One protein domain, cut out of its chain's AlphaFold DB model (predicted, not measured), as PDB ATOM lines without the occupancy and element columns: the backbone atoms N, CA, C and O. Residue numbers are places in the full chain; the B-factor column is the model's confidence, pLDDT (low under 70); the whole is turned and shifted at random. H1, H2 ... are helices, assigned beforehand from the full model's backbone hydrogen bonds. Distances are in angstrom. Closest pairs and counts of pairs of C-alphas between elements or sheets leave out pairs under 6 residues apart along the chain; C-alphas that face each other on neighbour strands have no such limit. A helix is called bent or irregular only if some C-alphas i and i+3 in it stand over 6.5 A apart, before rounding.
ATOM      1  N   SER A  63     -25.580  46.212 -10.650       60.66
ATOM      2  CA  SER A  63     -26.712  46.599 -11.475       60.66
ATOM      3  C   SER A  63     -26.762  45.601 -12.622       60.66
ATOM      4  O   SER A  63     -25.895  45.621 -13.496       60.66
ATOM      5  N   TYR A  64     -27.754  44.715 -12.600       72.38
ATOM      6  CA  TYR A  64     -27.973  43.730 -13.657       72.38
ATOM      7  C   TYR A  64     -28.597  44.348 -14.917       72.38
ATOM      8  O   TYR A  64     -28.897  43.638 -15.871       72.38
ATOM      9  N   GLY A  65     -28.772  45.671 -14.925       83.56
ATOM     10  CA  GLY A  65     -29.371  46.434 -16.006       83.56
ATOM     11  C   GLY A  65     -30.685  47.073 -15.579       83.56
ATOM     12  O   GLY A  65     -31.049  47.089 -14.402       83.56
ATOM     13  N   TYR A  66     -31.391  47.608 -16.568       85.06
ATOM     14  CA  TYR A  66     -32.666  48.290 -16.393       85.06
ATOM     15  C   TYR A  66     -33.717  47.636 -17.286       85.06
ATOM     16  O   TYR A  66     -33.411  47.158 -18.375       85.06
ATOM     17  N   CYS A  67     -34.967  47.630 -16.834       85.62
ATOM     18  CA  CYS A  67     -36.095  47.173 -17.624       85.62
ATOM     19  C   CYS A  67     -36.254  48.056 -18.867       85.62
ATOM     20  O   CYS A  67     -36.468  49.260 -18.742       85.62
ATOM     21  N   ALA A  68     -36.255  47.449 -20.053       84.69
ATOM     22  CA  ALA A  68     -36.397  48.156 -21.327       84.69
ATOM     23  C   ALA A  68     -37.711  48.949 -21.464       84.69
ATOM     24  O   ALA A  68     -37.771  49.931 -22.197       84.69
ATOM     25  N   VAL A  69     -38.768  48.538 -20.754       81.44
ATOM     26  CA  VAL A  69     -40.104  49.142 -20.861       81.44
ATOM     27  C   VAL A  69     -40.279  50.321 -19.904       81.44
ATOM     28  O   VAL A  69     -40.753  51.376 -20.315       81.44
ATOM     29  N   CYS A  70     -39.909  50.159 -18.630       83.38
ATOM     30  CA  CYS A  70     -40.165  51.170 -17.593       83.38
ATOM     31  C   CYS A  70     -38.908  51.841 -17.020       83.38
ATOM     32  O   CYS A  70     -39.032  52.716 -16.169       83.38
ATOM     33  N   GLY A  71     -37.707  51.422 -17.428       81.38
ATOM     34  CA  GLY A  71     -36.439  51.996 -16.969       81.38
ATOM     35  C   GLY A  71     -36.069  51.685 -15.515       81.38
ATOM     36  O   GLY A  71     -35.056  52.184 -15.034       81.38
ATOM     37  N   LYS A  72     -36.851  50.870 -14.793       84.69
ATOM     38  CA  LYS A  72     -36.525  50.459 -13.417       84.69
ATOM     39  C   LYS A  72     -35.326  49.515 -13.394       84.69
ATOM     40  O   LYS A  72     -35.211  48.664 -14.274       84.69
ATOM     41  N   ALA A  73     -34.471  49.638 -12.381       83.94
ATOM     42  CA  ALA A  73     -33.370  48.702 -12.168       83.94
ATOM     43  C   ALA A  73     -33.907  47.273 -12.001       83.94
ATOM     44  O   ALA A  73     -34.911  47.062 -11.319       83.94
ATOM     45  N   LEU A  74     -33.252  46.309 -12.647       82.56
ATOM     46  CA  LEU A  74     -33.617  44.902 -12.541       82.56
ATOM     47  C   LEU A  74     -33.001  44.282 -11.293       82.56
ATOM     48  O   LEU A  74     -31.808  44.430 -11.017       82.56
ATOM     49  N   SER A  75     -33.820  43.515 -10.584       83.81
ATOM     50  CA  SER A  75     -33.367  42.680  -9.477       83.81
ATOM     51  C   SER A  75     -32.553  41.492 -10.001       83.81
ATOM     52  O   SER A  75     -32.753  41.045 -11.133       83.81
ATOM     53  N   VAL A  76     -31.708  40.884  -9.157       82.94
ATOM     54  CA  VAL A  76     -30.961  39.647  -9.488       82.94
ATOM     55  C   VAL A  76     -31.896  38.574 -10.059       82.94
ATOM     56  O   VAL A  76     -31.578  37.917 -11.051       82.94
ATOM     57  N   SER A  77     -33.063  38.400  -9.437       82.56
ATOM     58  CA  SER A  77     -34.056  37.412  -9.853       82.56
ATOM     59  C   SER A  77     -34.644  37.720 -11.224       82.56
ATOM     60  O   SER A  77     -34.892  36.797 -11.980       82.56
ATOM     61  N   GLU A  78     -34.843  38.989 -11.575       83.94
ATOM     62  CA  GLU A  78     -35.400  39.386 -12.874       83.94
ATOM     63  C   GLU A  78     -34.342  39.304 -13.977       83.94
ATOM     64  O   GLU A  78     -34.646  38.924 -15.104       83.94
ATOM     65  N   ALA A  79     -33.085  39.580 -13.640       82.19
ATOM     66  CA  ALA A  79     -31.950  39.454 -14.542       82.19
ATOM     67  C   ALA A  79     -31.660  38.011 -14.981       82.19
ATOM     68  O   ALA A  79     -31.214  37.782 -16.098       82.19
ATOM     69  N   ASN A  80     -31.898  37.040 -14.093       81.56
ATOM     70  CA  ASN A  80     -31.563  35.628 -14.316       81.56
ATOM     71  C   ASN A  80     -32.794  34.742 -14.561       81.56
ATOM     72  O   ASN A  80     -32.688  33.519 -14.518       81.56
ATOM     73  N   ASN A  81     -33.968  35.335 -14.772       83.00
ATOM     74  CA  ASN A  81     -35.204  34.595 -14.997       83.00
ATOM     75  C   ASN A  81     -35.505  34.504 -16.498       83.00
ATOM     76  O   ASN A  81     -35.441  35.493 -17.224       83.00
ATOM     77  N   GLU A  82     -35.829  33.293 -16.956       83.19
ATOM     78  CA  GLU A  82     -36.150  32.994 -18.355       83.19
ATOM     79  C   GLU A  82     -37.369  33.770 -18.870       83.19
ATOM     80  O   GLU A  82     -37.393  34.193 -20.022       83.19
ATOM     81  N   TYR A  83     -38.354  34.014 -18.003       79.38
ATOM     82  CA  TYR A  83     -39.593  34.715 -18.324       79.38
ATOM     83  C   TYR A  83     -39.352  36.202 -18.596       79.38
ATOM     84  O   TYR A  83     -39.946  36.786 -19.496       79.38
ATOM     85  N   THR A  84     -38.457  36.821 -17.831       81.56
ATOM     86  CA  THR A  84     -38.067  38.229 -17.991       81.56
ATOM     87  C   THR A  84     -36.887  38.413 -18.944       81.56
ATOM     88  O   THR A  84     -36.603  39.543 -19.349       81.56
ATOM     89  N   GLN A  85     -36.179  37.325 -19.266       83.19
ATOM     90  CA  GLN A  85     -34.943  37.266 -20.060       83.19
ATOM     91  C   GLN A  85     -33.841  38.230 -19.594       83.19
ATOM     92  O   GLN A  85     -32.944  38.569 -20.359       83.19
ATOM     93  N   GLY A  86     -33.938  38.740 -18.365       83.19
ATOM     94  CA  GLY A  86     -33.113  39.845 -17.886       83.19
ATOM     95  C   GLY A  86     -33.248  41.160 -18.655       83.19
ATOM     96  O   GLY A  86     -32.371  42.011 -18.551       83.19
ATOM     97  N   LYS A  87     -34.340  41.349 -19.404       84.19
ATOM     98  CA  LYS A  87     -34.605  42.555 -20.210       84.19
ATOM     99  C   LYS A  87     -35.770  43.381 -19.683       84.19
ATOM    100  O   LYS A  87     -35.825  44.595 -19.879       84.19
ATOM    101  N   VAL A  88     -36.725  42.738 -19.016       86.69
ATOM    102  CA  VAL A  88     -37.916  43.391 -18.460       86.69
ATOM    103  C   VAL A  88     -38.141  43.010 -17.008       86.69
ATOM    104  O   VAL A  88     -37.729  41.946 -16.565       86.69
ATOM    105  N   CYS A  89     -38.790  43.884 -16.244       86.50
ATOM    106  CA  CYS A  89     -39.208  43.545 -14.889       86.50
ATOM    107  C   CYS A  89     -40.456  42.654 -14.921       86.50
ATOM    108  O   CYS A  89     -41.199  42.626 -15.909       86.50
ATOM    109  N   HIS A  90     -40.729  41.961 -13.818       85.25
ATOM    110  CA  HIS A  90     -41.854  41.025 -13.734       85.25
ATOM    111  C   HIS A  90     -43.208  41.709 -13.981       85.25
ATOM    112  O   HIS A  90     -44.113  41.129 -14.579       85.25
ATOM    113  N   SER A  91     -43.341  42.970 -13.563       84.75
ATOM    114  CA  SER A  91     -44.548  43.767 -13.793       84.75
ATOM    115  C   SER A  91     -44.760  44.064 -15.278       84.75
ATOM    116  O   SER A  91     -45.855  43.836 -15.782       84.75
ATOM    117  N   CYS A  92     -43.717  44.488 -15.997       83.88
ATOM    118  CA  CYS A  92     -43.815  44.753 -17.433       83.88
ATOM    119  C   CYS A  92     -43.951  43.475 -18.267       83.88
ATOM    120  O   CYS A  92     -44.514  43.538 -19.352       83.88
ATOM    121  N   ALA A  93     -43.468  42.333 -17.775       81.75
ATOM    122  CA  ALA A  93     -43.681  41.045 -18.428       81.75
ATOM    123  C   ALA A  93     -45.144  40.573 -18.316       81.75
ATOM    124  O   ALA A  93     -45.712  40.096 -19.295       81.75
ATOM    125  N   ASN A  94     -45.774  40.754 -17.147       82.69
ATOM    126  CA  ASN A  94     -47.154  40.316 -16.909       82.69
ATOM    127  C   ASN A  94     -48.211  41.307 -17.419       82.69
ATOM    128  O   ASN A  94     -49.242  40.894 -17.941       82.69
ATOM    129  N   ASN A  95     -47.987  42.611 -17.232       82.31
ATOM    130  CA  ASN A  95     -48.929  43.653 -17.628       82.31
ATOM    131  C   ASN A  95     -48.181  44.904 -18.121       82.31
ATOM    132  O   ASN A  95     -48.011  45.871 -17.370       82.31
ATOM    133  N   PRO A  96     -47.675  44.884 -19.365       77.94
ATOM    134  CA  PRO A  96     -46.915  45.998 -19.906       77.94
ATOM    135  C   PRO A  96     -47.770  47.268 -20.035       77.94
ATOM    136  O   PRO A  96     -48.885  47.214 -20.566       77.94
ATOM    137  N   PRO A  97     -47.256  48.440 -19.608       73.12
ATOM    138  CA  PRO A  97     -47.932  49.709 -19.852       73.12
ATOM    139  C   PRO A  97     -48.049  49.940 -21.363       73.12
ATOM    140  O   PRO A  97     -47.060  49.852 -22.083       73.12
ATOM    141  N   GLY A  98     -49.261  50.208 -21.852       77.00
ATOM    142  CA  GLY A  98     -49.518  50.348 -23.292       77.00
ATOM    143  C   GLY A  98     -49.668  49.024 -24.052       77.00
ATOM    144  O   GLY A  98     -49.798  49.048 -25.274       77.00
ATOM    145  N   GLY A  99     -49.699  47.885 -23.354       81.19
ATOM    146  CA  GLY A  99     -49.934  46.573 -23.950       81.19
ATOM    147  C   GLY A  99     -48.677  45.900 -24.519       81.19
ATOM    148  O   GLY A  99     -47.574  46.453 -24.464       81.19
ATOM    149  N   PRO A 100     -48.824  44.671 -25.041       72.69
ATOM    150  CA  PRO A 100     -47.699  43.850 -25.489       72.69
ATOM    151  C   PRO A 100     -46.942  44.468 -26.671       72.69
ATOM    152  O   PRO A 100     -45.719  44.371 -26.728       72.69
ATOM    153  N   ASP A 101     -47.636  45.166 -27.572       78.50
ATOM    154  CA  ASP A 101     -47.011  45.813 -28.731       78.50
ATOM    155  C   ASP A 101     -46.072  46.950 -28.314       78.50
ATOM    156  O   ASP A 101     -44.969  47.075 -28.846       78.50
ATOM    157  N   HIS A 102     -46.465  47.731 -27.302       78.12
ATOM    158  CA  HIS A 102     -45.619  48.785 -26.747       78.12
ATOM    159  C   HIS A 102     -44.358  48.212 -26.093       78.12
ATOM    160  O   HIS A 102     -43.255  48.715 -26.315       78.12
ATOM    161  N   ALA A 103     -44.497  47.128 -25.325       78.88
ATOM    162  CA  ALA A 103     -43.349  46.452 -24.726       78.88
ATOM    163  C   ALA A 103     -42.404  45.866 -25.782       78.88
ATOM    164  O   ALA A 103     -41.190  46.026 -25.668       78.88
ATOM    165  N   ASN A 104     -42.950  45.258 -26.836       78.94
ATOM    166  CA  ASN A 104     -42.164  44.738 -27.951       78.94
ATOM    167  C   ASN A 104     -41.419  45.852 -28.695       78.94
ATOM    168  O   ASN A 104     -40.244  45.687 -29.015       78.94
ATOM    169  N   GLN A 105     -42.058  47.002 -28.927       82.94
ATOM    170  CA  GLN A 105     -41.387  48.161 -29.514       82.94
ATOM    171  C   GLN A 105     -40.220  48.627 -28.633       82.94
ATOM    172  O   GLN A 105     -39.111  48.814 -29.130       82.94
ATOM    173  N   LYS A 106     -40.440  48.762 -27.322       82.50
ATOM    174  CA  LYS A 106     -39.397  49.161 -26.368       82.50
ATOM    175  C   LYS A 106     -38.232  48.173 -26.321       82.50
ATOM    176  O   LYS A 106     -37.081  48.584 -26.228       82.50
ATOM    177  N   LEU A 107     -38.519  46.878 -26.432       81.75
ATOM    178  CA  LEU A 107     -37.501  45.834 -26.521       81.75
ATOM    179  C   LEU A 107     -36.685  45.923 -27.814       81.75
ATOM    180  O   LEU A 107     -35.463  45.817 -27.746       81.75
ATOM    181  N   LYS A 108     -37.326  46.180 -28.961       82.00
ATOM    182  CA  LYS A 108     -36.627  46.430 -30.232       82.00
ATOM    183  C   LYS A 108     -35.736  47.674 -30.167       82.00
ATOM    184  O   LYS A 108     -34.615  47.642 -30.656       82.00
ATOM    185  N   GLU A 109     -36.223  48.752 -29.549       82.50
ATOM    186  CA  GLU A 109     -35.458  49.992 -29.345       82.50
ATOM    187  C   GLU A 109     -34.237  49.768 -28.437       82.50
ATOM    188  O   GLU A 109     -33.165  50.311 -28.700       82.50
ATOM    189  N   ALA A 110     -34.389  48.971 -27.375       82.56
ATOM    190  CA  ALA A 110     -33.323  48.701 -26.411       82.56
ATOM    191  C   ALA A 110     -32.302  47.655 -26.898       82.56
ATOM    192  O   ALA A 110     -31.130  47.740 -26.537       82.56
ATOM    193  N   TYR A 111     -32.736  46.685 -27.707       81.31
ATOM    194  CA  TYR A 111     -31.920  45.562 -28.178       81.31
ATOM    195  C   TYR A 111     -32.057  45.366 -29.696       81.31
ATOM    196  O   TYR A 111     -32.537  44.321 -30.141       81.31
ATOM    197  N   PRO A 112     -31.643  46.346 -30.516       76.44
ATOM    198  CA  PRO A 112     -31.843  46.292 -31.961       76.44
ATOM    199  C   PRO A 112     -31.131  45.096 -32.603       76.44
ATOM    200  O   PRO A 112     -31.718  44.441 -33.455       76.44
ATOM    201  N   ASP A 113     -29.922  44.742 -32.153       77.31
ATOM    202  CA  ASP A 113     -29.136  43.631 -32.715       77.31
ATOM    203  C   ASP A 113     -29.838  42.269 -32.581       77.31
ATOM    204  O   ASP A 113     -29.758  41.418 -33.468       77.31
ATOM    205  N   GLU A 114     -30.580  42.069 -31.488       69.38
ATOM    206  CA  GLU A 114     -31.348  40.846 -31.242       69.38
ATOM    207  C   GLU A 114     -32.653  40.770 -32.036       69.38
ATOM    208  O   GLU A 114     -33.263  39.707 -32.092       69.38
ATOM    209  N   TYR A 115     -33.094  41.866 -32.649       64.19
ATOM    210  CA  TYR A 115     -34.284  41.889 -33.500       64.19
ATOM    211  C   TYR A 115     -33.956  42.156 -34.974       64.19
ATOM    212  O   TYR A 115     -34.797  41.918 -35.836       64.19
ATOM    213  N   TYR A 116     -32.725  42.569 -35.280       58.53
ATOM    214  CA  TYR A 116     -32.251  42.873 -36.628       58.53
ATOM    215  C   TYR A 116     -32.232  41.638 -37.546       58.53
ATOM    216  O   TYR A 116     -32.633  41.716 -38.704       58.53
ATOM    217  N   TRP A 117     -31.856  40.463 -37.025       53.81
ATOM    218  CA  TRP A 117     -31.800  39.217 -37.809       53.81
ATOM    219  C   TRP A 117     -33.176  38.693 -38.251       53.81
ATOM    220  O   TRP A 117     -33.250  37.927 -39.210       53.81
ATOM    221  N   LEU A 118     -34.263  39.101 -37.586       55.53
ATOM    222  CA  LEU A 118     -35.630  38.770 -38.005       55.53
ATOM    223  C   LEU A 118     -36.073  39.601 -39.214       55.53
ATOM    224  O   LEU A 118     -36.879  39.126 -40.010       55.53
ATOM    225  N   GLU A 119     -35.556  40.824 -39.352       54.94
ATOM    226  CA  GLU A 119     -35.927  41.740 -40.434       54.94
ATOM    227  C   GLU A 119     -35.057  41.534 -41.682       54.94
ATOM    228  O   GLU A 119     -35.573  41.637 -42.789       54.94
ATOM    229  N   THR A 120     -33.781  41.149 -41.538       57.22
ATOM    230  CA  THR A 120     -32.880  40.929 -42.690       57.22
ATOM    231  C   THR A 120     -32.666  39.458 -43.068       57.22
ATOM    232  O   THR A 120     -32.034  39.176 -44.080       57.22
ATOM    233  N   GLY A 121     -33.131  38.495 -42.264       51.66
ATOM    234  CA  GLY A 121     -32.825  37.064 -42.438       51.66
ATOM    235  C   GLY A 121     -33.743  36.282 -43.386       51.66
ATOM    236  O   GLY A 121     -33.514  35.092 -43.592       51.66
ATOM    237  N   TYR A 122     -34.780  36.911 -43.947       50.44
ATOM    238  CA  TYR A 122     -35.770  36.255 -44.819       50.44
ATOM    239  C   TYR A 122     -35.706  36.683 -46.294       50.44
ATOM    240  O   TYR A 122     -36.517  36.205 -47.086       50.44
ATOM    241  N   GLU A 123     -34.758  37.538 -46.690       51.97
ATOM    242  CA  GLU A 123     -34.677  38.043 -48.073       51.97
ATOM    243  C   GLU A 123     -33.675  37.303 -48.980       51.97
ATOM    244  O   GLU A 123     -33.576  37.642 -50.153       51.97
TER     245      GLU A 123
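This is residues 63 to 123 of the 128 residues of an uncharacterized protein of Methanobrevibacter smithii DSM 2375 (UniProt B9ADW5). A head made largely of loops, holding the two short helices H1 and H2, has the longer helix H3 across one end, and H4 turns a corner from the end of H3 and leads away from the head. Residues 117 to 123, of which 117 to 120 belong to H4, stick out as a free end. The printed part has 61 residues with four named helices, in the order H1, H2, H3, H4, and no named strand; the class is all helix, although under half of the residues, 30 of 61, are in named elements. The whole is compact, with a radius of gyration of the C-alphas of 12.1 A, and its outline is elongated, spanning 39 by 23 by 17 A.

Start at C-alpha 63, at (-26.712, 46.599, -11.475); residues 63 to 75 are a stretch with no named element. H1 follows, residues 76 to 79, 5.2 A from first to last C-alpha, and H2 is residues 90 to 94, 6.2 A long. Find C-alpha 99 at (-49.934, 46.573, -23.950); from there H3, residues 99 to 110, runs 16.9 A to C-alpha 110 at (-33.323, 48.701, -26.411). H4, residues 112 to 120, runs 12.0 A and ends at C-alpha 120, (-32.880, 40.929, -42.690). H4 is irregular, but only just: C-alphas 114 and 117 are 6.8 A apart.

Look first at H1 and H2, which are close but not clearly touching; their closest C-alphas, those of Glu 78 and His 90, are 6.7 A apart. H2 and H3 are also close but not clearly touching, with the closest C-alphas, those of Cys 92 and Ala 103, 7.5 A apart. H3 and H4 are close but not clearly touching as well, with the closest C-alphas, those of Lys 108 and Tyr 115, 6.1 A apart. The lines of H3 and H4 are about perpendicular, at 78 degrees, and that of H4 is a rough one. H1 is apart from H3 and from H4, and H2 is apart from H4. In H2 and H3 every O i to N i+4 pair is within hydrogen-bond range; in H4 it is 2 of 5, beside 3 of 6 O i to N i+3 pairs, and H1 is too short for an O i to N i+4 pair.

The C-alphas of Ser 75 and Glu 123, the two farthest apart, are 38.9 A apart. The printed part has no cut. The links from H2 to H3 and from H3 to H4 are tight, the link from H1 to H2 is short, and no link is long. The mean pLDDT of the printed part is 77.2; look for values under 70 at residue 63 and at residues 114 to 123.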